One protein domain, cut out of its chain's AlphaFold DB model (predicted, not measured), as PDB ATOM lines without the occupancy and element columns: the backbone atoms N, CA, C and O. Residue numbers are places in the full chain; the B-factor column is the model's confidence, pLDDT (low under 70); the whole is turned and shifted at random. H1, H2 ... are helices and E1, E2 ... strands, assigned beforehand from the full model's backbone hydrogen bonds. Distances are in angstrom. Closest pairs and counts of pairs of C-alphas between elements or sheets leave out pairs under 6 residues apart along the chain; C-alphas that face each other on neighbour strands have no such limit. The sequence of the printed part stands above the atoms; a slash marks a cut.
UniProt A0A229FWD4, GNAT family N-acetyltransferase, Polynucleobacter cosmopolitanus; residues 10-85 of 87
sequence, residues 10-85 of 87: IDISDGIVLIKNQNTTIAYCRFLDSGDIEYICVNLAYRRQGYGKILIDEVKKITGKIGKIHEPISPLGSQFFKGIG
ATOM      1  N   ILE A  10     -31.928 -22.645  25.296       98.00
ATOM      2  CA  ILE A  10     -32.206 -23.731  24.361       98.00
ATOM      3  C   ILE A  10     -33.456 -24.450  24.852       98.00
ATOM      4  O   ILE A  10     -33.457 -24.968  25.966       98.00
ATOM      5  N   ASP A  11     -34.471 -24.512  23.999       97.75
ATOM      6  CA  ASP A  11     -35.648 -25.344  24.210       97.75
ATOM      7  C   ASP A  11     -35.601 -26.533  23.250       97.75
ATOM      8  O   ASP A  11     -35.260 -26.386  22.072       97.75
ATOM      9  N   ILE A  12     -35.963 -27.711  23.751       97.31
ATOM     10  CA  ILE A  12     -36.030 -28.946  22.971       97.31
ATOM     11  C   ILE A  12     -37.453 -29.484  23.075       97.31
ATOM     12  O   ILE A  12     -37.965 -29.675  24.178       97.31
ATOM     13  N   SER A  13     -38.088 -29.732  21.933       93.94
ATOM     14  CA  SER A  13     -39.450 -30.271  21.871       93.94
ATOM     15  C   SER A  13     -39.652 -31.061  20.585       93.94
ATOM     16  O   SER A  13     -39.354 -30.524  19.521       93.94
ATOM     17  N   ASP A  14     -40.169 -32.288  20.672       91.38
ATOM     18  CA  ASP A  14     -40.641 -33.133  19.561       91.38
ATOM     19  C   ASP A  14     -39.905 -32.928  18.227       91.38
ATOM     20  O   ASP A  14     -40.500 -32.489  17.244       91.38
ATOM     21  N   GLY A  15     -38.599 -33.216  18.185       96.81
ATOM     22  CA  GLY A  15     -37.787 -33.097  16.967       96.81
ATOM     23  C   GLY A  15     -37.391 -31.665  16.591       96.81
ATOM     24  O   GLY A  15     -37.059 -31.401  15.439       96.81
ATOM     25  N   ILE A  16     -37.442 -30.704  17.517       98.38
ATOM     26  CA  ILE A  16     -36.970 -29.325  17.318       98.38
ATOM     27  C   ILE A  16     -35.986 -28.950  18.422       98.38
ATOM     28  O   ILE A  16     -36.278 -29.112  19.604       98.38
ATOM     29  N   VAL A  17     -34.842 -28.391  18.022       98.56
ATOM     30  CA  VAL A  17     -33.977 -27.585  18.890       98.56
ATOM     31  C   VAL A  17     -34.209 -26.118  18.547       98.56
ATOM     32  O   VAL A  17     -34.038 -25.719  17.392       98.56
ATOM     33  N   LEU A  18     -34.581 -25.310  19.532       98.50
ATOM     34  CA  LEU A  18     -34.843 -23.881  19.398       98.50
ATOM     35  C   LEU A  18     -33.876 -23.098  20.288       98.50
ATOM     36  O   LEU A  18     -33.800 -23.333  21.486       98.50
ATOM     37  N   ILE A  19     -33.170 -22.129  19.713       98.31
ATOM     38  CA  ILE A  19     -32.341 -21.165  20.436       98.31
ATOM     39  C   ILE A  19     -33.065 -19.824  20.431       98.31
ATOM     40  O   ILE A  19     -33.362 -19.274  19.364       98.31
ATOM     41  N   LYS A  20     -33.307 -19.262  21.612       97.94
ATOM     42  CA  LYS A  20     -34.013 -17.986  21.779       97.94
ATOM     43  C   LYS A  20     -33.389 -17.129  22.873       97.94
ATOM     44  O   LYS A  20     -32.626 -17.618  23.699       97.94
ATOM     45  N   ASN A  21     -33.737 -15.852  22.896       95.94
ATOM     46  CA  ASN A  21     -33.524 -14.980  24.050       95.94
ATOM     47  C   ASN A  21     -34.866 -14.368  24.481       95.94
ATOM     48  O   ASN A  21     -35.920 -14.767  23.990       95.94
ATOM     49  N   GLN A  22     -34.833 -13.394  25.391       95.50
ATOM     50  CA  GLN A  22     -36.042 -12.733  25.899       95.50
ATOM     51  C   GLN A  22     -36.860 -12.008  24.816       95.50
ATOM     52  O   GLN A  22     -38.052 -11.791  25.000       95.50
ATOM     53  N   ASN A  23     -36.235 -11.644  23.693       94.44
ATOM     54  CA  ASN A  23     -36.832 -10.791  22.668       94.44
ATOM     55  C   ASN A  23     -37.212 -11.555  21.395       94.44
ATOM     56  O   ASN A  23     -38.108 -11.130  20.669       94.44
ATOM     57  N   THR A  24     -36.490 -12.628  21.049       96.69
ATOM     58  CA  THR A  24     -36.656 -13.283  19.747       96.69
ATOM     59  C   THR A  24     -36.101 -14.705  19.684       96.69
ATOM     60  O   THR A  24     -35.247 -15.112  20.476       96.69
ATOM     61  N   THR A  25     -36.537 -15.436  18.657       97.75
ATOM     62  CA  THR A  25     -35.894 -16.664  18.189       97.75
ATOM     63  C   THR A  25     -34.614 -16.322  17.432       97.75
ATOM     64  O   THR A  25     -34.620 -15.607  16.425       97.75
ATOM     65  N   ILE A  26     -33.504 -16.879  17.900       98.19
ATOM     66  CA  ILE A  26     -32.176 -16.698  17.312       98.19
ATOM     67  C   ILE A  26     -31.960 -17.708  16.184       98.19
ATOM     68  O   ILE A  26     -31.520 -17.345  15.089       98.19
ATOM     69  N   ALA A  27     -32.249 -18.980  16.447       98.31
ATOM     70  CA  ALA A  27     -32.033 -20.065  15.501       98.31
ATOM     71  C   ALA A  27     -32.875 -21.287  15.870       98.31
ATOM     72  O   ALA A  27     -33.247 -21.448  17.027       98.31
ATOM     73  N   TYR A  28     -33.156 -22.161  14.912       98.50
ATOM     74  CA  TYR A  28     -33.803 -23.440  15.187       98.50
ATOM     75  C   TYR A  28     -33.410 -24.510  14.173       98.50
ATOM     76  O   TYR A  28     -32.976 -24.205  13.057       98.50
ATOM     77  N   CYS A  29     -33.571 -25.764  14.581       98.50
ATOM     78  CA  CYS A  29     -33.318 -26.944  13.772       98.50
ATOM     79  C   CYS A  29     -34.432 -27.967  13.988       98.50
ATOM     80  O   CYS A  29     -34.697 -28.338  15.129       98.50
ATOM     81  N   ARG A  30     -35.051 -28.430  12.902       98.44
ATOM     82  CA  ARG A  30     -35.946 -29.588  12.875       98.44
ATOM     83  C   ARG A  30     -35.123 -30.829  12.537       98.44
ATOM     84  O   ARG A  30     -34.363 -30.812  11.565       98.44
ATOM     85  N   PHE A  31     -35.267 -31.873  13.338       98.44
ATOM     86  CA  PHE A  31     -34.550 -33.131  13.195       98.44
ATOM     87  C   PHE A  31     -35.466 -34.331  13.456       98.44
ATOM     88  O   PHE A  31     -36.501 -34.210  14.112       98.44
ATOM     89  N   LEU A  32     -35.056 -35.490  12.948       98.19
ATOM     90  CA  LEU A  32     -35.695 -36.781  13.211       98.19
ATOM     91  C   LEU A  32     -34.894 -37.578  14.244       98.19
ATOM     92  O   LEU A  32     -33.697 -37.348  14.412       98.19
ATOM     93  N   ASP A  33     -35.508 -38.592  14.854       97.06
ATOM     94  CA  ASP A  33     -34.829 -39.507  15.792       97.06
ATOM     95  C   ASP A  33     -33.623 -40.225  15.159       97.06
ATOM     96  O   ASP A  33     -32.684 -40.627  15.844       97.06
ATOM     97  N   SER A  34     -33.601 -40.340  13.824       97.62
ATOM     98  CA  SER A  34     -32.449 -40.840  13.070       97.62
ATOM     99  C   SER A  34     -31.233 -39.901  13.098       97.62
ATOM    100  O   SER A  34     -30.157 -40.305  12.657       97.62
ATOM    101  N   GLY A  35     -31.379 -38.667  13.585       97.38
ATOM    102  CA  GLY A  35     -30.387 -37.593  13.495       97.38
ATOM    103  C   GLY A  35     -30.417 -36.827  12.172       97.38
ATOM    104  O   GLY A  35     -29.586 -35.939  11.982       97.38
ATOM    105  N   ASP A  36     -31.329 -37.165  11.257       98.19
ATOM    106  CA  ASP A  36     -31.513 -36.424  10.009       98.19
ATOM    107  C   ASP A  36     -31.958 -34.989  10.294       98.19
ATOM    108  O   ASP A  36     -32.766 -34.746  11.190       98.19
ATOM    109  N   ILE A  37     -31.442 -34.047   9.508       98.25
ATOM    110  CA  ILE A  37     -31.768 -32.625   9.602       98.25
ATOM    111  C   ILE A  37     -32.745 -32.286   8.480       98.25
ATOM    112  O   ILE A  37     -32.351 -32.212   7.314       98.25
ATOM    113  N   GLU A  38     -34.006 -32.061   8.843       97.44
ATOM    114  CA  GLU A  38     -35.061 -31.678   7.896       97.44
ATOM    115  C   GLU A  38     -34.951 -30.197   7.525       97.44
ATOM    116  O   GLU A  38     -35.132 -29.809   6.373       97.44
ATOM    117  N   TYR A  39     -34.650 -29.348   8.512       96.44
ATOM    118  CA  TYR A  39     -34.581 -27.906   8.314       96.44
ATOM    119  C   TYR A  39     -33.713 -27.236   9.376       96.44
ATOM    120  O   TYR A  39     -33.830 -27.536  10.561       96.44
ATOM    121  N   ILE A  40     -32.887 -26.269   8.974       97.62
ATOM    122  CA  ILE A  40     -32.099 -25.444   9.893       97.62
ATOM    123  C   ILE A  40     -32.113 -23.984   9.452       97.62
ATOM    124  O   ILE A  40     -31.923 -23.667   8.276       97.62
ATOM    125  N   CYS A  41     -32.297 -23.071  10.405       97.50
ATOM    126  CA  CYS A  41     -32.236 -21.643  10.134       97.50
ATOM    127  C   CYS A  41     -31.624 -20.868  11.300       97.50
ATOM    128  O   CYS A  41     -31.911 -21.117  12.468       97.50
ATOM    129  N   VAL A  42     -30.795 -19.883  10.953       97.94
ATOM    130  CA  VAL A  42     -30.267 -18.873  11.873       97.94
ATOM    131  C   VAL A  42     -30.721 -17.512  11.366       97.94
ATOM    132  O   VAL A  42     -30.487 -17.167  10.194       97.94
ATOM    133  N   ASN A  43     -31.342 -16.736  12.253       96.94
ATOM    134  CA  ASN A  43     -31.769 -15.371  11.978       96.94
ATOM    135  C   ASN A  43     -30.575 -14.538  11.475       96.94
ATOM    136  O   ASN A  43     -29.463 -14.647  11.995       96.94
ATOM    137  N   LEU A  44     -30.798 -13.724  10.436       95.06
ATOM    138  CA  LEU A  44     -29.774 -12.933   9.746       95.06
ATOM    139  C   LEU A  44     -28.886 -12.132  10.707       95.06
ATOM    140  O   LEU A  44     -27.666 -12.152  10.546       95.06
ATOM    141  N   ALA A  45     -29.483 -11.510  11.727       95.25
ATOM    142  CA  ALA A  45     -28.772 -10.699  12.718       95.25
ATOM    143  C   ALA A  45     -27.781 -11.505  13.582       95.25
ATOM    144  O   ALA A  45     -26.846 -10.940  14.147       95.25
ATOM    145  N   TYR A  46     -27.953 -12.827  13.651       94.81
ATOM    146  CA  TYR A  46     -27.189 -13.733  14.510       94.81
ATOM    147  C   TYR A  46     -26.274 -14.694  13.727       94.81
ATOM    148  O   TYR A  46     -25.607 -15.558  14.303       94.81
ATOM    149  N   ARG A  47     -26.204 -14.570  12.394       93.12
ATOM    150  CA  ARG A  47     -25.328 -15.414  11.563       93.12
ATOM    151  C   ARG A  47     -23.852 -15.144  11.845       93.12
ATOM    152  O   ARG A  47     -23.464 -14.039  12.206       93.12
ATOM    153  N   ARG A  48     -23.015 -16.166  11.616       90.56
ATOM    154  CA  ARG A  48     -21.550 -16.149  11.842       90.56
ATOM    155  C   ARG A  48     -21.120 -15.963  13.307       90.56
ATOM    156  O   ARG A  48     -19.942 -15.760  13.566       90.56
ATOM    157  N   GLN A  49     -22.047 -16.098  14.258       93.00
ATOM    158  CA  GLN A  49     -21.751 -16.027  15.694       93.00
ATOM    159  C   GLN A  49     -21.576 -17.404  16.355       93.00
ATOM    160  O   GLN A  49     -21.034 -17.482  17.447       93.00
ATOM    161  N   GLY A  50     -21.990 -18.493  15.691       93.94
ATOM    162  CA  GLY A  50     -21.810 -19.872  16.175       93.94
ATOM    163  C   GLY A  50     -23.102 -20.655  16.433       93.94
ATOM    164  O   GLY A  50     -23.039 -21.871  16.588       93.94
ATOM    165  N   TYR A  51     -24.274 -20.013  16.392       96.88
ATOM    166  CA  TYR A  51     -25.561 -20.663  16.696       96.88
ATOM    167  C   TYR A  51     -25.900 -21.866  15.812       96.88
ATOM    168  O   TYR A  51     -26.451 -22.842  16.307       96.88
ATOM    169  N   GLY A  52     -25.520 -21.846  14.530       96.81
ATOM    170  CA  GLY A  52     -25.712 -23.003  13.651       96.81
ATOM    171  C   GLY A  52     -24.971 -24.243  14.155       96.81
ATOM    172  O   GLY A  52     -25.526 -25.333  14.147       96.81
ATOM    173  N   LYS A  53     -23.740 -24.081  14.658       96.44
ATOM    174  CA  LYS A  53     -22.970 -25.194  15.223       96.44
ATOM    175  C   LYS A  53     -23.589 -25.697  16.527       96.44
ATOM    176  O   LYS A  53     -23.682 -26.901  16.703       96.44
ATOM    177  N   ILE A  54     -24.069 -24.786  17.380       97.12
ATOM    178  CA  ILE A  54     -24.771 -25.154  18.620       97.12
ATOM    179  C   ILE A  54     -25.981 -26.037  18.303       97.12
ATOM    180  O   ILE A  54     -26.124 -27.087  18.911       97.12
ATOM    181  N   LEU A  55     -26.803 -25.666  17.313       98.25
ATOM    182  CA  LEU A  55     -27.946 -26.487  16.900       98.25
ATOM    183  C   LEU A  55     -27.532 -27.911  16.513       98.25
ATOM    184  O   LEU A  55     -28.132 -28.871  16.981       98.25
ATOM    185  N   ILE A  56     -26.494 -28.047  15.686       97.94
ATOM    186  CA  ILE A  56     -25.994 -29.358  15.254       97.94
ATOM    187  C   ILE A  56     -25.427 -30.152  16.435       97.94
ATOM    188  O   ILE A  56     -25.701 -31.342  16.559       97.94
ATOM    189  N   ASP A  57     -24.682 -29.509  17.330       97.31
ATOM    190  CA  ASP A  57     -24.146 -30.170  18.518       97.31
ATOM    191  C   ASP A  57     -25.277 -30.675  19.432       97.31
ATOM    192  O   ASP A  57     -25.180 -31.790  19.942       97.31
ATOM    193  N   GLU A  58     -26.367 -29.918  19.601       98.06
ATOM    194  CA  GLU A  58     -27.544 -30.377  20.351       98.06
ATOM    195  C   GLU A  58     -28.250 -31.549  19.666       98.06
ATOM    196  O   GLU A  58     -28.533 -32.543  20.331       98.06
ATOM    197  N   VAL A  59     -28.456 -31.509  18.343       98.12
ATOM    198  CA  VAL A  59     -29.025 -32.664  17.624       98.12
ATOM    199  C   VAL A  59     -28.155 -33.902  17.831       98.12
ATOM    200  O   VAL A  59     -28.668 -34.951  18.211       98.12
ATOM    201  N   LYS A  60     -26.830 -33.777  17.678       97.69
ATOM    202  CA  LYS A  60     -25.899 -34.890  17.892       97.69
ATOM    203  C   LYS A  60     -25.941 -35.419  19.326       97.69
ATOM    204  O   LYS A  60     -25.793 -36.622  19.519       97.69
ATOM    205  N   LYS A  61     -26.115 -34.554  20.329       97.94
ATOM    206  CA  LYS A  61     -26.275 -34.981  21.729       97.94
ATOM    207  C   LYS A  61     -27.571 -35.761  21.934       97.94
ATOM    208  O   LYS A  61     -27.548 -36.756  22.649       97.94
ATOM    209  N   ILE A  62     -28.668 -35.325  21.312       97.56
ATOM    210  CA  ILE A  62     -29.994 -35.940  21.462       97.56
ATOM    211  C   ILE A  62     -30.056 -37.299  20.754       97.56
ATOM    212  O   ILE A  62     -30.526 -38.274  21.333       97.56
ATOM    213  N   THR A  63     -29.569 -37.385  19.516       97.38
ATOM    214  CA  THR A  63     -29.725 -38.579  18.662       97.38
ATOM    215  C   THR A  63     -28.471 -39.460  18.612       97.38
ATOM    216  O   THR A  63     -28.470 -40.533  18.011       97.38
ATOM    217  N   GLY A  64     -27.365 -39.000  19.204       97.75
ATOM    218  CA  GLY A  64     -26.055 -39.654  19.182       97.75
ATOM    219  C   GLY A  64     -25.259 -39.455  17.885       97.75
ATOM    220  O   GLY A  64     -24.069 -39.788  17.841       97.75
ATOM    221  N   LYS A  65     -25.864 -38.912  16.819       96.94
ATOM    222  CA  LYS A  65     -25.222 -38.742  15.504       96.94
ATOM    223  C   LYS A  65     -25.840 -37.600  14.700       96.94
ATOM    224  O   LYS A  65     -26.906 -37.106  15.026       96.94
ATOM    225  N   ILE A  66     -25.184 -37.209  13.612       97.75
ATOM    226  CA  ILE A  66     -25.831 -36.405  12.569       97.75
ATOM    227  C   ILE A  66     -26.106 -37.325  11.389       97.75
ATOM    228  O   ILE A  66     -25.196 -38.002  10.910       97.75
ATOM    229  N   GLY A  67     -27.374 -37.395  11.005       96.19
ATOM    230  CA  GLY A  67     -27.859 -38.166   9.872       96.19
ATOM    231  C   GLY A  67     -27.763 -37.377   8.570       96.19
ATOM    232  O   GLY A  67     -26.871 -36.549   8.377       96.19
ATOM    233  N   LYS A  68     -28.694 -37.643   7.655       97.12
ATOM    234  CA  LYS A  68     -28.745 -36.978   6.353       97.12
ATOM    235  C   LYS A  68     -29.242 -35.537   6.495       97.12
ATOM    236  O   LYS A  68     -30.187 -35.268   7.229       97.12
ATOM    237  N   ILE A  69     -28.660 -34.626   5.719       97.75
ATOM    238  CA  ILE A  69     -29.233 -33.295   5.496       97.75
ATOM    239  C   ILE A  69     -30.239 -33.397   4.350       97.75
ATOM    240  O   ILE A  69     -29.887 -33.846   3.254       97.75
ATOM    241  N   HIS A  70     -31.496 -33.052   4.608       97.19
ATOM    242  CA  HIS A  70     -32.544 -33.142   3.594       97.19
ATOM    243  C   HIS A  70     -32.430 -31.991   2.586       97.19
ATOM    244  O   HIS A  70     -32.061 -30.867   2.924       97.19
ATOM    245  N   GLU A  71     -32.723 -32.299   1.324       94.88
ATOM    246  CA  GLU A  71     -32.795 -31.316   0.242       94.88
ATOM    247  C   GLU A  71     -34.174 -30.624   0.249       94.88
ATOM    248  O   GLU A  71     -35.168 -31.261   0.609       94.88
ATOM    249  N   PRO A  72     -34.274 -29.358  -0.200       95.19
ATOM    250  CA  PRO A  72     -33.209 -28.561  -0.804       95.19
ATOM    251  C   PRO A  72     -32.283 -27.884   0.218       95.19
ATOM    252  O   PRO A  72     -32.737 -27.305   1.207       95.19
ATOM    253  N   ILE A  73     -30.981 -27.852  -0.076       95.00
ATOM    254  CA  ILE A  73     -29.990 -27.134   0.740       95.00
ATOM    255  C   ILE A  73     -29.666 -25.774   0.108       95.00
ATOM    256  O   ILE A  73     -29.201 -25.678  -1.026       95.00
ATOM    257  N   SER A  74     -29.860 -24.684   0.861       93.19
ATOM    258  CA  SER A  74     -29.488 -23.341   0.381       93.19
ATOM    259  C   SER A  74     -27.971 -23.217   0.137       93.19
ATOM    260  O   SER A  74     -27.192 -23.870   0.838       93.19
ATOM    261  N   PRO A  75     -27.498 -22.320  -0.757       94.75
ATOM    262  CA  PRO A  75     -26.062 -22.124  -0.985       94.75
ATOM    263  C   PRO A  75     -25.277 -21.824   0.300       94.75
ATOM    264  O   PRO A  75     -24.191 -22.360   0.513       94.75
ATOM    265  N   LEU A  76     -25.857 -21.015   1.195       93.69
ATOM    266  CA  LEU A  76     -25.265 -20.715   2.498       93.69
ATOM    267  C   LEU A  76     -25.263 -21.938   3.424       93.69
ATOM    268  O   LEU A  76     -24.278 -22.172   4.118       93.69
ATOM    269  N   GLY A  77     -26.346 -22.720   3.429       95.00
ATOM    270  CA  GLY A  77     -26.420 -23.978   4.170       95.00
ATOM    271  C   GLY A  77     -25.343 -24.963   3.714       95.00
ATOM    272  O   GLY A  77     -24.626 -25.506   4.548       95.00
ATOM    273  N   SER A  78     -25.147 -25.112   2.402       95.94
ATOM    274  CA  SER A  78     -24.103 -25.977   1.838       95.94
ATOM    275  C   SER A  78     -22.706 -25.549   2.297       95.94
ATOM    276  O   SER A  78     -21.925 -26.381   2.751       95.94
ATOM    277  N   GLN A  79     -22.404 -24.245   2.258       95.69
ATOM    278  CA  GLN A  79     -21.135 -23.717   2.773       95.69
ATOM    279  C   GLN A  79     -20.967 -23.978   4.273       95.69
ATOM    280  O   GLN A  79     -19.882 -24.360   4.709       95.69
ATOM    281  N   PHE A  80     -22.030 -23.790   5.057       96.38
ATOM    282  CA  PHE A  80     -22.015 -24.054   6.492       96.38
ATOM    283  C   PHE A  80     -21.699 -25.523   6.793       96.38
ATOM    284  O   PHE A  80     -20.755 -25.787   7.533       96.38
ATOM    285  N   PHE A  81     -22.433 -26.463   6.193       96.56
ATOM    286  CA  PHE A  81     -22.252 -27.894   6.441       96.56
ATOM    287  C   PHE A  81     -20.886 -28.412   5.981       96.56
ATOM    288  O   PHE A  81     -20.253 -29.166   6.721       96.56
ATOM    289  N   LYS A  82     -20.388 -27.950   4.826       96.25
ATOM    290  CA  LYS A  82     -19.012 -28.231   4.377       96.25
ATOM    291  C   LYS A  82     -17.979 -27.697   5.364       96.25
ATOM    292  O   LYS A  82     -17.036 -28.390   5.724       96.25
ATOM    293  N   GLY A  83     -18.188 -26.477   5.859       95.38
ATOM    294  CA  GLY A  83     -17.301 -25.840   6.832       95.38
ATOM    295  C   GLY A  83     -17.204 -26.575   8.174       95.38
ATOM    296  O   GLY A  83     -16.221 -26.390   8.889       95.38
ATOM    297  N   ILE A  84     -18.190 -27.410   8.517       93.38
ATOM    298  CA  ILE A  84     -18.184 -28.237   9.733       93.38
ATOM    299  C   ILE A  84     -17.994 -29.737   9.454       93.38
ATOM    300  O   ILE A  84     -18.082 -30.532  10.387       93.38
ATOM    301  N   GLY A  85     -17.700 -30.117   8.204       92.81
ATOM    302  CA  GLY A  85     -17.358 -31.489   7.813       92.81
ATOM    303  C   GLY A  85     -18.530 -32.475   7.796       92.81
ATOM    304  O   GLY A  85     -18.324 -33.653   8.077       92.81
TER     305      GLY A  85
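Overview. This is residues 10 to 85 of the 87 residues of the protein "GNAT family N-acetyltransferase" of Polynucleobacter cosmopolitanus (UniProt A0A229FWD4). A twisted four-strand antiparallel sheet is covered on one face by H1, which crosses it slantwise over E2 and E3, while H2 sits beyond the E4 edge, off the sheet. The strands form a meander, each the antiparallel neighbour of the one before, in the order E1 E2 E3 E4; with H1 the sheet makes two layers, a helix on one face of a sheet. The printed part has 76 residues, with four named strands followed by two named helices, in the mixed class. It is compact and rounded, with a radius of gyration of the C-alphas of 11.7 A and spans of 32 by 28 by 18 A.

Along the chain. E1 is residues 10 to 13, beginning at C-alpha 10 (-32.206, -23.731, 24.361). E2 is residues 16 to 20, E3 residues 25 to 31, 17.3 A long, and E4 residues 37 to 42, 14.0 A. H1 is residues 51 to 63, 18.5 A, and H2 residues 75 to 83, ending at C-alpha 83 (-17.301, -25.840, 6.832).

Arrangement. The hairpin E2 and E3 has N 19 and O 27 within hydrogen-bond range at 2.8 A. In the hairpin E1 and E2, N 18 and O 11 are 2.8 A apart; in the hairpin E3 and E4, N 30 and O 39 are 2.8 A apart. H1 is on the sheet at a height of 8.0 A, at 35 degrees to E3 on the local plane; its closest C-alphas to E3 are those of Cys 29 and Leu 55, 6.2 A. H2 is only just apart from E4, closest 8.2 A. H1 and H2 are near each other, with 6 pairs of C-alphas within 10 A. In H1 and H2 every O i to N i+4 pair is within hydrogen-bond range.

Size, cuts and confidence. The C-alphas farthest apart, those of Asn 23 and Gly 85, are 32.1 A apart. The printed part has no cut, and the link from H1 to H2, 11 residues, is long. The mean pLDDT of the printed part is 96.5, and no printed residue is under 70.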